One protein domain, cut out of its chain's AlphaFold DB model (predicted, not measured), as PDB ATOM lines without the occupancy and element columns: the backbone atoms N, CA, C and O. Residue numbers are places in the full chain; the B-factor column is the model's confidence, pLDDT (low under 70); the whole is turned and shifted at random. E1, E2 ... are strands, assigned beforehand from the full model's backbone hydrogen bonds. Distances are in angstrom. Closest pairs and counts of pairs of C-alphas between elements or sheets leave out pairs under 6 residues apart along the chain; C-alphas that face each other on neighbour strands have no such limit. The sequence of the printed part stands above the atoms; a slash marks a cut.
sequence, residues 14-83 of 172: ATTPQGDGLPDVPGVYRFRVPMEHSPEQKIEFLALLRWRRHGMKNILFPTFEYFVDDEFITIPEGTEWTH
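Overview. This is residues 14 to 83 of the 172 residues of an uncharacterized protein of Citrobacter pasteurii (UniProt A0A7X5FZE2). Four antiparallel strands make one sheet curled like part of a barrel and left open, with the long, bent strand E2 running through it; a small separate hairpin, E4 and E5, lies away from this sheet. The turns of the hairpins E1 and E2 and E2 and E3 reach out in two directions and make the longest axis, from Glu 40 to Met 56. The printed part has 70 residues, no named helix and six strands, E1 to E6 in order along the chain; the class is all strand. The sheet has the order E3, E2, E1, E6, and E4 and E5 form an antiparallel sheet of two. The whole is compact, with a radius of gyration of the C-alphas of 11.9 A and spans of 37 by 28 by 16 A.

Arrangement. Residues 14 to 26 hold no named element and come before E1, residues 27 to 34. E2, residues 42 to 54, forms a hairpin with E1; N 31 and O 45 are 2.8 A apart, within hydrogen-bond range. E2 bends by 80 degrees at residue 45. Its pairing is staggered: residues 42 to 49 pair with E1, and residues 49 to 54 with E3, residues 57 to 62. E2 and E3 are a hairpin, their directions 165 degrees apart, with N 52 and O 59 at 2.8 A. E1, E2 and E3 form a meander, each strand the antiparallel neighbour of the one before. E4, residues 66 to 69, is apart from E1, E2 and E3. It forms a hairpin with E5, residues 72 to 74, at 148 degrees; N 74 and O 66 are 2.9 A apart. E5 is apart from E2, only just, with the closest C-alphas 8.4 A apart. E6, residues 80 to 82, is the antiparallel neighbour of E1 at 147 degrees, with N 32 and O 80 at 2.8 A. E3 and E6 are edge strands of the strongly twisted sheet, and they are apart.

Along the chain. E1 begins at C-alpha 27, (233.789, 191.016, 232.038), and is 21.6 A long. E2 is the longest strand by residues and spans 28.0 A from first to last C-alpha, ending at C-alpha 54, (215.652, 192.915, 236.108). E3 spans 15.8 A. E4, E5 and E6 are short; E6 ends at C-alpha 82, (236.918, 200.810, 227.101).

Size, cuts and confidence. The C-alphas of Glu 40 and Met 56 are the two farthest apart, at 36.8 A. The printed part has no cut and no long link. The mean pLDDT of the printed part is 91.5; residues 69 to 71, of which 69 belongs to E4, are under 70.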
ATOM      1  N   ALA A  14     231.079 205.920 224.483       97.12
ATOM      2  CA  ALA A  14     230.046 206.553 225.293       97.12
ATOM      3  C   ALA A  14     228.874 205.599 225.559       97.12
ATOM      4  O   ALA A  14     228.583 204.727 224.737       97.12
ATOM      5  N   THR A  15     228.184 205.812 226.679       95.81
ATOM      6  CA  THR A  15     226.971 205.073 227.046       95.81
ATOM      7  C   THR A  15     225.834 206.008 227.434       95.81
ATOM      8  O   THR A  15     226.073 207.145 227.847       95.81
ATOM      9  N   THR A  16     224.598 205.516 227.378       94.88
ATOM     10  CA  THR A  16     223.438 206.196 227.977       94.88
ATOM     11  C   THR A  16     223.229 205.744 229.427       94.88
ATOM     12  O   THR A  16     223.700 204.667 229.806       94.88
ATOM     13  N   PRO A  17     222.495 206.510 230.257       93.38
ATOM     14  CA  PRO A  17     222.114 206.072 231.603       93.38
ATOM     15  C   PRO A  17     221.374 204.722 231.622       93.38
ATOM     16  O   PRO A  17     221.515 203.952 232.569       93.38
ATOM     17  N   GLN A  18     220.646 204.395 230.547       91.56
ATOM     18  CA  GLN A  18     219.921 203.133 230.360       91.56
ATOM     19  C   GLN A  18     220.829 201.959 229.952       91.56
ATOM     20  O   GLN A  18     220.349 200.833 229.832       91.56
ATOM     21  N   GLY A  19     222.128 202.203 229.762       91.69
ATOM     22  CA  GLY A  19     223.114 201.189 229.400       91.69
ATOM     23  C   GLY A  19     223.268 200.951 227.898       91.69
ATOM     24  O   GLY A  19     223.973 200.019 227.509       91.69
ATOM     25  N   ASP A  20     222.667 201.777 227.036       94.12
ATOM     26  CA  ASP A  20     222.912 201.671 225.596       94.12
ATOM     27  C   ASP A  20     224.378 201.994 225.300       94.12
ATOM     28  O   ASP A  20     224.947 202.935 225.857       94.12
ATOM     29  N   GLY A  21     224.994 201.213 224.413       94.94
ATOM     30  CA  GLY A  21     226.403 201.360 224.049       94.94
ATOM     31  C   GLY A  21     227.388 200.668 224.994       94.94
ATOM     32  O   GLY A  21     228.588 200.744 224.738       94.94
ATOM     33  N   LEU A  22     226.923 199.989 226.052       96.19
ATOM     34  CA  LEU A  22     227.757 199.097 226.869       96.19
ATOM     35  C   LEU A  22     228.302 197.908 226.048       96.19
ATOM     36  O   LEU A  22     227.756 197.586 224.994       96.19
ATOM     37  N   PRO A  23     229.366 197.229 226.521       95.06
ATOM     38  CA  PRO A  23     229.830 195.986 225.907       95.06
ATOM     39  C   PRO A  23     228.744 194.905 225.912       95.06
ATOM     40  O   PRO A  23     227.992 194.800 226.874       95.06
ATOM     41  N   ASP A  24     228.747 194.029 224.906       94.19
ATOM     42  CA  ASP A  24     227.766 192.933 224.786       94.19
ATOM     43  C   ASP A  24     228.131 191.673 225.596       94.19
ATOM     44  O   ASP A  24     227.373 190.701 225.645       94.19
ATOM     45  N   VAL A  25     229.317 191.651 226.211       95.50
ATOM     46  CA  VAL A  25     229.875 190.477 226.896       95.50
ATOM     47  C   VAL A  25     230.228 190.843 228.337       95.50
ATOM     48  O   VAL A  25     230.845 191.882 228.558       95.50
ATOM     49  N   PRO A  26     229.878 190.014 229.339       96.81
ATOM     50  CA  PRO A  26     230.292 190.253 230.717       96.81
ATOM     51  C   PRO A  26     231.813 190.170 230.872       96.81
ATOM     52  O   PRO A  26     232.485 189.373 230.218       96.81
ATOM     53  N   GLY A  27     232.355 190.958 231.792       97.31
ATOM     54  CA  GLY A  27     233.789 191.016 232.038       97.31
ATOM     55  C   GLY A  27     234.199 192.260 232.808       97.31
ATOM     56  O   GLY A  27     233.376 193.109 233.141       97.31
ATOM     57  N   VAL A  28     235.488 192.367 233.103       98.06
ATOM     58  CA  VAL A  28     236.066 193.576 233.693       98.06
ATOM     59  C   VAL A  28     236.388 194.565 232.575       98.06
ATOM     60  O   VAL A  28     237.025 194.192 231.589       98.06
ATOM     61  N   TYR A  29     235.971 195.818 232.750       97.56
ATOM     62  CA  TYR A  29     236.216 196.923 231.819       97.56
ATOM     63  C   TYR A  29     236.714 198.153 232.573       97.56
ATOM     64  O   TYR A  29     236.492 198.287 233.780       97.56
ATOM     65  N   ARG A  30     237.375 199.060 231.851       97.31
ATOM     66  CA  ARG A  30     237.688 200.394 232.362       97.31
ATOM     67  C   ARG A  30     236.517 201.312 232.076       97.31
ATOM     68  O   ARG A  30     236.072 201.392 230.933       97.31
ATOM     69  N   PHE A  31     236.074 202.030 233.093       97.31
ATOM     70  CA  PHE A  31     235.048 203.053 232.992       97.31
ATOM     71  C   PHE A  31     235.645 204.407 233.324       97.31
ATOM     72  O   PHE A  31     236.526 204.503 234.173       97.31
ATOM     73  N   ARG A  32     235.146 205.441 232.655       95.69
ATOM     74  CA  ARG A  32     235.438 206.843 232.923       95.69
ATOM     75  C   ARG A  32     234.112 207.537 233.196       95.69
ATOM     76  O   ARG A  32     233.252 207.599 232.320       95.69
ATOM     77  N   VAL A  33     233.939 208.020 234.421       96.50
ATOM     78  CA  VAL A  33     232.643 208.493 234.928       96.50
ATOM     79  C   VAL A  33     232.792 209.913 235.478       96.50
ATOM     80  O   VAL A  33     233.752 210.149 236.216       96.50
ATOM     81  N   PRO A  34     231.890 210.856 235.141       95.12
ATOM     82  CA  PRO A  34     231.858 212.182 235.763       95.12
ATOM     83  C   PRO A  34     231.785 212.109 237.288       95.12
ATOM     84  O   PRO A  34     231.024 211.310 237.837       95.12
ATOM     85  N   MET A  35     232.583 212.925 237.975       93.19
ATOM     86  CA  MET A  35     232.572 212.969 239.435       93.19
ATOM     87  C   MET A  35     231.348 213.724 239.955       93.19
ATOM     88  O   MET A  35     230.955 214.751 239.414       93.19
ATOM     89  N   GLU A  36     230.760 213.236 241.046       92.31
ATOM     90  CA  GLU A  36     229.532 213.790 241.627       92.31
ATOM     91  C   GLU A  36     229.707 215.242 242.106       92.31
ATOM     92  O   GLU A  36     228.801 216.055 241.949       92.31
ATOM     93  N   HIS A  37     230.868 215.586 242.677       88.81
ATOM     94  CA  HIS A  37     231.152 216.939 243.180       88.81
ATOM     95  C   HIS A  37     231.780 217.879 242.140       88.81
ATOM     96  O   HIS A  37     231.803 219.083 242.376       88.81
ATOM     97  N   SER A  38     232.278 217.333 241.027       88.56
ATOM     98  CA  SER A  38     232.971 218.048 239.943       88.56
ATOM     99  C   SER A  38     232.670 217.373 238.594       88.56
ATOM    100  O   SER A  38     233.525 216.655 238.068       88.56
ATOM    101  N   PRO A  39     231.452 217.530 238.035       89.56
ATOM    102  CA  PRO A  39     231.004 216.783 236.849       89.56
ATOM    103  C   PRO A  39     231.818 217.044 235.574       89.56
ATOM    104  O   PRO A  39     231.803 216.241 234.639       89.56
ATOM    105  N   GLU A  40     232.537 218.163 235.519       89.19
ATOM    106  CA  GLU A  40     233.486 218.507 234.462       89.19
ATOM    107  C   GLU A  40     234.722 217.595 234.447       89.19
ATOM    108  O   GLU A  40     235.321 217.376 233.390       89.19
ATOM    109  N   GLN A  41     235.075 217.018 235.596       88.75
ATOM    110  CA  GLN A  41     236.154 216.051 235.731       88.75
ATOM    111  C   GLN A  41     235.584 214.629 235.749       88.75
ATOM    112  O   GLN A  41     234.562 214.338 236.373       88.75
ATOM    113  N   LYS A  42     236.274 213.702 235.079       91.94
ATOM    114  CA  LYS A  42     235.915 212.279 235.090       91.94
ATOM    115  C   LYS A  42     237.008 211.468 235.765       91.94
ATOM    116  O   LYS A  42     238.184 211.743 235.554       91.94
ATOM    117  N   ILE A  43     236.612 210.442 236.509       93.69
ATOM    118  CA  ILE A  43     237.529 209.491 237.136       93.69
ATOM    119  C   ILE A  43     237.493 208.147 236.412       93.69
ATOM    120  O   ILE A  43     236.416 207.639 236.084       93.69
ATOM    121  N   GLU A  44     238.668 207.568 236.169       95.19
ATOM    122  CA  GLU A  44     238.804 206.231 235.597       95.19
ATOM    123  C   GLU A  44     238.996 205.159 236.671       95.19
ATOM    124  O   GLU A  44     239.896 205.230 237.515       95.19
ATOM    125  N   PHE A  45     238.191 204.107 236.593       96.62
ATOM    126  CA  PHE A  45     238.291 202.941 237.462       96.62
ATOM    127  C   PHE A  45     237.853 201.676 236.726       96.62
ATOM    128  O   PHE A  45     237.185 201.726 235.691       96.62
ATOM    129  N   LEU A  46     238.261 200.523 237.242       97.56
ATOM    130  CA  LEU A  46     237.792 199.236 236.751       97.56
ATOM    131  C   LEU A  46     236.482 198.859 237.438       97.56
ATOM    132  O   LEU A  46     236.332 199.062 238.640       97.56
ATOM    133  N   ALA A  47     235.566 198.256 236.687       97.81
ATOM    134  CA  ALA A  47     234.364 197.654 237.247       97.81
ATOM    135  C   ALA A  47     233.978 196.382 236.492       97.81
ATOM    136  O   ALA A  47     234.379 196.162 235.343       97.81
ATOM    137  N   LEU A  48     233.183 195.543 237.153       97.62
ATOM    138  CA  LEU A  48     232.642 194.326 236.569       97.62
ATOM    139  C   LEU A  48     231.338 194.640 235.828       97.62
ATOM    140  O   LEU A  48     230.379 195.117 236.426       97.62
ATOM    141  N   LEU A  49     231.281 194.299 234.544       97.00
ATOM    142  CA  LEU A  49     230.057 194.208 233.758       97.00
ATOM    143  C   LEU A  49     229.486 192.794 233.891       97.00
ATOM    144  O   LEU A  49     230.166 191.816 233.566       97.00
ATOM    145  N   ARG A  50     228.250 192.664 234.381       95.31
ATOM    146  CA  ARG A  50     227.636 191.357 234.666       95.31
ATOM    147  C   ARG A  50     226.190 191.271 234.208       95.31
ATOM    148  O   ARG A  50     225.459 192.259 234.193       95.31
ATOM    149  N   TRP A  51     225.763 190.048 233.913       94.12
ATOM    150  CA  TRP A  51     224.345 189.755 233.761       94.12
ATOM    151  C   TRP A  51     223.632 189.948 235.095       94.12
ATOM    152  O   TRP A  51     224.047 189.431 236.139       94.12
ATOM    153  N   ARG A  52     222.536 190.692 235.048       88.81
ATOM    154  CA  ARG A  52     221.666 190.967 236.178       88.81
ATOM    155  C   ARG A  52     220.224 190.706 235.780       88.81
ATOM    156  O   ARG A  52     219.778 191.134 234.721       88.81
ATOM    157  N   ARG A  53     219.477 190.060 236.669       87.12
ATOM    158  CA  ARG A  53     218.031 189.926 236.519       87.12
ATOM    159  C   ARG A  53     217.343 191.253 236.856       87.12
ATOM    160  O   ARG A  53     217.536 191.779 237.950       87.12
ATOM    161  N   HIS A  54     216.523 191.751 235.937       83.81
ATOM    162  CA  HIS A  54     215.652 192.915 236.108       83.81
ATOM    163  C   HIS A  54     214.248 192.544 235.614       83.81
ATOM    164  O   HIS A  54     214.021 192.286 234.430       83.81
ATOM    165  N   GLY A  55     213.322 192.367 236.561       83.88
ATOM    166  CA  GLY A  55     212.021 191.754 236.294       83.88
ATOM    167  C   GLY A  55     212.145 190.354 235.669       83.88
ATOM    168  O   GLY A  55     212.712 189.428 236.266       83.88
ATOM    169  N   MET A  56     211.600 190.196 234.458       83.50
ATOM    170  CA  MET A  56     211.648 188.947 233.677       83.50
ATOM    171  C   MET A  56     212.811 188.880 232.673       83.50
ATOM    172  O   MET A  56     212.943 187.879 231.972       83.50
ATOM    173  N   LYS A  57     213.639 189.925 232.574       86.94
ATOM    174  CA  LYS A  57     214.748 189.999 231.616       86.94
ATOM    175  C   LYS A  57     216.091 189.917 232.338       86.94
ATOM    176  O   LYS A  57     216.208 190.285 233.505       86.94
ATOM    177  N   ASN A  58     217.110 189.445 231.625       88.44
ATOM    178  CA  ASN A  58     218.501 189.626 232.024       88.44
ATOM    179  C   ASN A  58     219.068 190.800 231.230       88.44
ATOM    180  O   ASN A  58     218.984 190.806 230.003       88.44
ATOM    181  N   ILE A  59     219.625 191.772 231.938       90.56
ATOM    182  CA  ILE A  59     220.299 192.935 231.365       90.56
ATOM    183  C   ILE A  59     221.776 192.891 231.746       90.56
ATOM    184  O   ILE A  59     222.136 192.346 232.794       90.56
ATOM    185  N   LEU A  60     222.630 193.426 230.881       93.56
ATOM    186  CA  LEU A  60     224.067 193.491 231.102       93.56
ATOM    187  C   LEU A  60     224.413 194.885 231.619       93.56
ATOM    188  O   LEU A  60     224.215 195.864 230.908       93.56
ATOM    189  N   PHE A  61     224.874 194.977 232.865       95.06
ATOM    190  CA  PHE A  61     225.087 196.259 233.541       95.06
ATOM    191  C   PHE A  61     226.340 196.221 234.425       95.06
ATOM    192  O   PHE A  61     226.710 195.143 234.916       95.06
ATOM    193  N   PRO A  62     227.033 197.358 234.608       96.31
ATOM    194  CA  PRO A  62     228.213 197.416 235.457       96.31
ATOM    195  C   PRO A  62     227.816 197.488 236.926       96.31
ATOM    196  O   PRO A  62     226.790 198.075 237.230       96.31
ATOM    197  N   THR A  63     228.650 196.955 237.824       95.38
ATOM    198  CA  THR A  63     228.362 196.817 239.268       95.38
ATOM    199  C   THR A  63     228.215 198.121 240.059       95.38
ATOM    200  O   THR A  63     227.871 198.085 241.237       95.38
ATOM    201  N   PHE A  64     228.505 199.268 239.446       94.62
ATOM    202  CA  PHE A  64     228.272 200.585 240.043       94.62
ATOM    203  C   PHE A  64     226.896 201.160 239.683       94.62
ATOM    204  O   PHE A  64     226.679 202.372 239.766       94.62
ATOM    205  N   GLU A  65     225.970 200.315 239.239       88.88
ATOM    206  CA  GLU A  65     224.619 200.740 238.925       88.88
ATOM    207  C   GLU A  65     223.872 201.232 240.170       88.88
ATOM    208  O   GLU A  65     224.100 200.763 241.287       88.88
ATOM    209  N   TYR A  66     222.935 202.156 239.984       85.56
ATOM    210  CA  TYR A  66     222.057 202.612 241.058       85.56
ATOM    211  C   TYR A  66     220.604 202.667 240.601       85.56
ATOM    212  O   TYR A  66     220.298 202.582 239.412       85.56
ATOM    213  N   PHE A  67     219.705 202.764 241.575       79.88
ATOM    214  CA  PHE A  67     218.276 202.896 241.345       79.88
ATOM    215  C   PHE A  67     217.864 204.358 241.494       79.88
ATOM    216  O   PHE A  67     218.258 204.997 242.470       79.88
ATOM    217  N   VAL A  68     217.098 204.875 240.532       70.62
ATOM    218  CA  VAL A  68     216.441 206.192 240.666       70.62
ATOM    219  C   VAL A  68     215.071 206.036 241.324       70.62
ATOM    220  O   VAL A  68     214.734 206.826 242.192       70.62
ATOM    221  N   ASP A  69     214.362 204.959 240.979       67.81
ATOM    222  CA  ASP A  69     213.097 204.508 241.563       67.81
ATOM    223  C   ASP A  69     213.092 202.967 241.617       67.81
ATOM    224  O   ASP A  69     213.991 202.326 241.056       67.81
ATOM    225  N   ASP A  70     212.064 202.361 242.221       62.38
ATOM    226  CA  ASP A  70     211.911 200.899 242.378       62.38
ATOM    227  C   ASP A  70     211.945 200.100 241.053       62.38
ATOM    228  O   ASP A  70     212.044 198.870 241.063       62.38
ATOM    229  N   GLU A  71     211.903 200.776 239.900       66.69
ATOM    230  CA  GLU A  71     211.861 200.149 238.578       66.69
ATOM    231  C   GLU A  71     213.065 200.459 237.674       66.69
ATOM    232  O   GLU A  71     213.348 199.670 236.768       66.69
ATOM    233  N   PHE A  72     213.823 201.537 237.909       80.00
ATOM    234  CA  PHE A  72     214.838 202.006 236.954       80.00
ATOM    235  C   PHE A  72     216.261 201.844 237.481       80.00
ATOM    236  O   PHE A  72     216.703 202.573 238.368       80.00
ATOM    237  N   ILE A  73     216.985 200.898 236.878       85.38
ATOM    238  CA  ILE A  73     218.434 200.756 237.032       85.38
ATOM    239  C   ILE A  73     219.115 201.713 236.054       85.38
ATOM    240  O   ILE A  73     218.779 201.726 234.870       85.38
ATOM    241  N   THR A  74     220.086 202.480 236.542       91.38
ATOM    242  CA  THR A  74     220.827 203.457 235.743       91.38
ATOM    243  C   THR A  74     222.317 203.463 236.082       91.38
ATOM    244  O   THR A  74     222.737 203.017 237.154       91.38
ATOM    245  N   ILE A  75     223.116 204.005 235.167       94.50
ATOM    246  CA  ILE A  75     224.489 204.463 235.411       94.50
ATOM    247  C   ILE A  75     224.566 205.995 235.342       94.50
ATOM    248  O   ILE A  75     223.648 206.614 234.795       94.50
ATOM    249  N   PRO A  76     225.625 206.627 235.884       95.31
ATOM    250  CA  PRO A  76     225.785 208.073 235.794       95.31
ATOM    251  C   PRO A  76     225.838 208.551 234.337       95.31
ATOM    252  O   PRO A  76     226.474 207.924 233.483       95.31
ATOM    253  N   GLU A  77     225.186 209.675 234.055       94.50
ATOM    254  CA  GLU A  77     225.221 210.300 232.735       94.50
ATOM    255  C   GLU A  77     226.656 210.684 232.341       94.50
ATOM    256  O   GLU A  77     227.476 211.037 233.185       94.50
ATOM    257  N   GLY A  78     226.983 210.574 231.051       95.50
ATOM    258  CA  GLY A  78     228.324 210.869 230.546       95.50
ATOM    259  C   GLY A  78     229.370 209.788 230.842       95.50
ATOM    260  O   GLY A  78     230.561 210.032 230.615       95.50
ATOM    261  N   THR A  79     228.944 208.614 231.323       97.19
ATOM    262  CA  THR A  79     229.799 207.426 231.456       97.19
ATOM    263  C   THR A  79     230.357 207.003 230.097       97.19
ATOM    264  O   THR A  79     229.666 206.985 229.076       97.19
ATOM    265  N   GLU A  80     231.639 206.660 230.096       97.56
ATOM    266  CA  GLU A  80     232.344 206.061 228.971       97.56
ATOM    267  C   GLU A  80     233.034 204.776 229.431       97.56
ATOM    268  O   GLU A  80     233.375 204.626 230.606       97.56
ATOM    269  N   TRP A  81     233.296 203.858 228.506       97.44
ATOM    270  CA  TRP A  81     234.044 202.638 228.789       97.44
ATOM    271  C   TRP A  81     235.086 202.336 227.720       97.44
ATOM    272  O   TRP A  81     235.084 202.901 226.626       97.44
ATOM    273  N   THR A  82     235.997 201.428 228.051       96.75
ATOM    274  CA  THR A  82     236.918 200.810 227.101       96.75
ATOM    275  C   THR A  82     237.445 199.480 227.633       96.75
ATOM    276  O   THR A  82     237.176 199.080 228.773       96.75
ATOM    277  N   HIS A  83     238.165 198.758 226.784       96.00
ATOM    278  CA  HIS A  83     238.762 197.482 227.148       96.00
ATOM    279  C   HIS A  83     239.836 197.651 228.225       96.00
ATOM    280  O   HIS A  83     240.420 198.722 228.410       96.00
TER     281      HIS A  83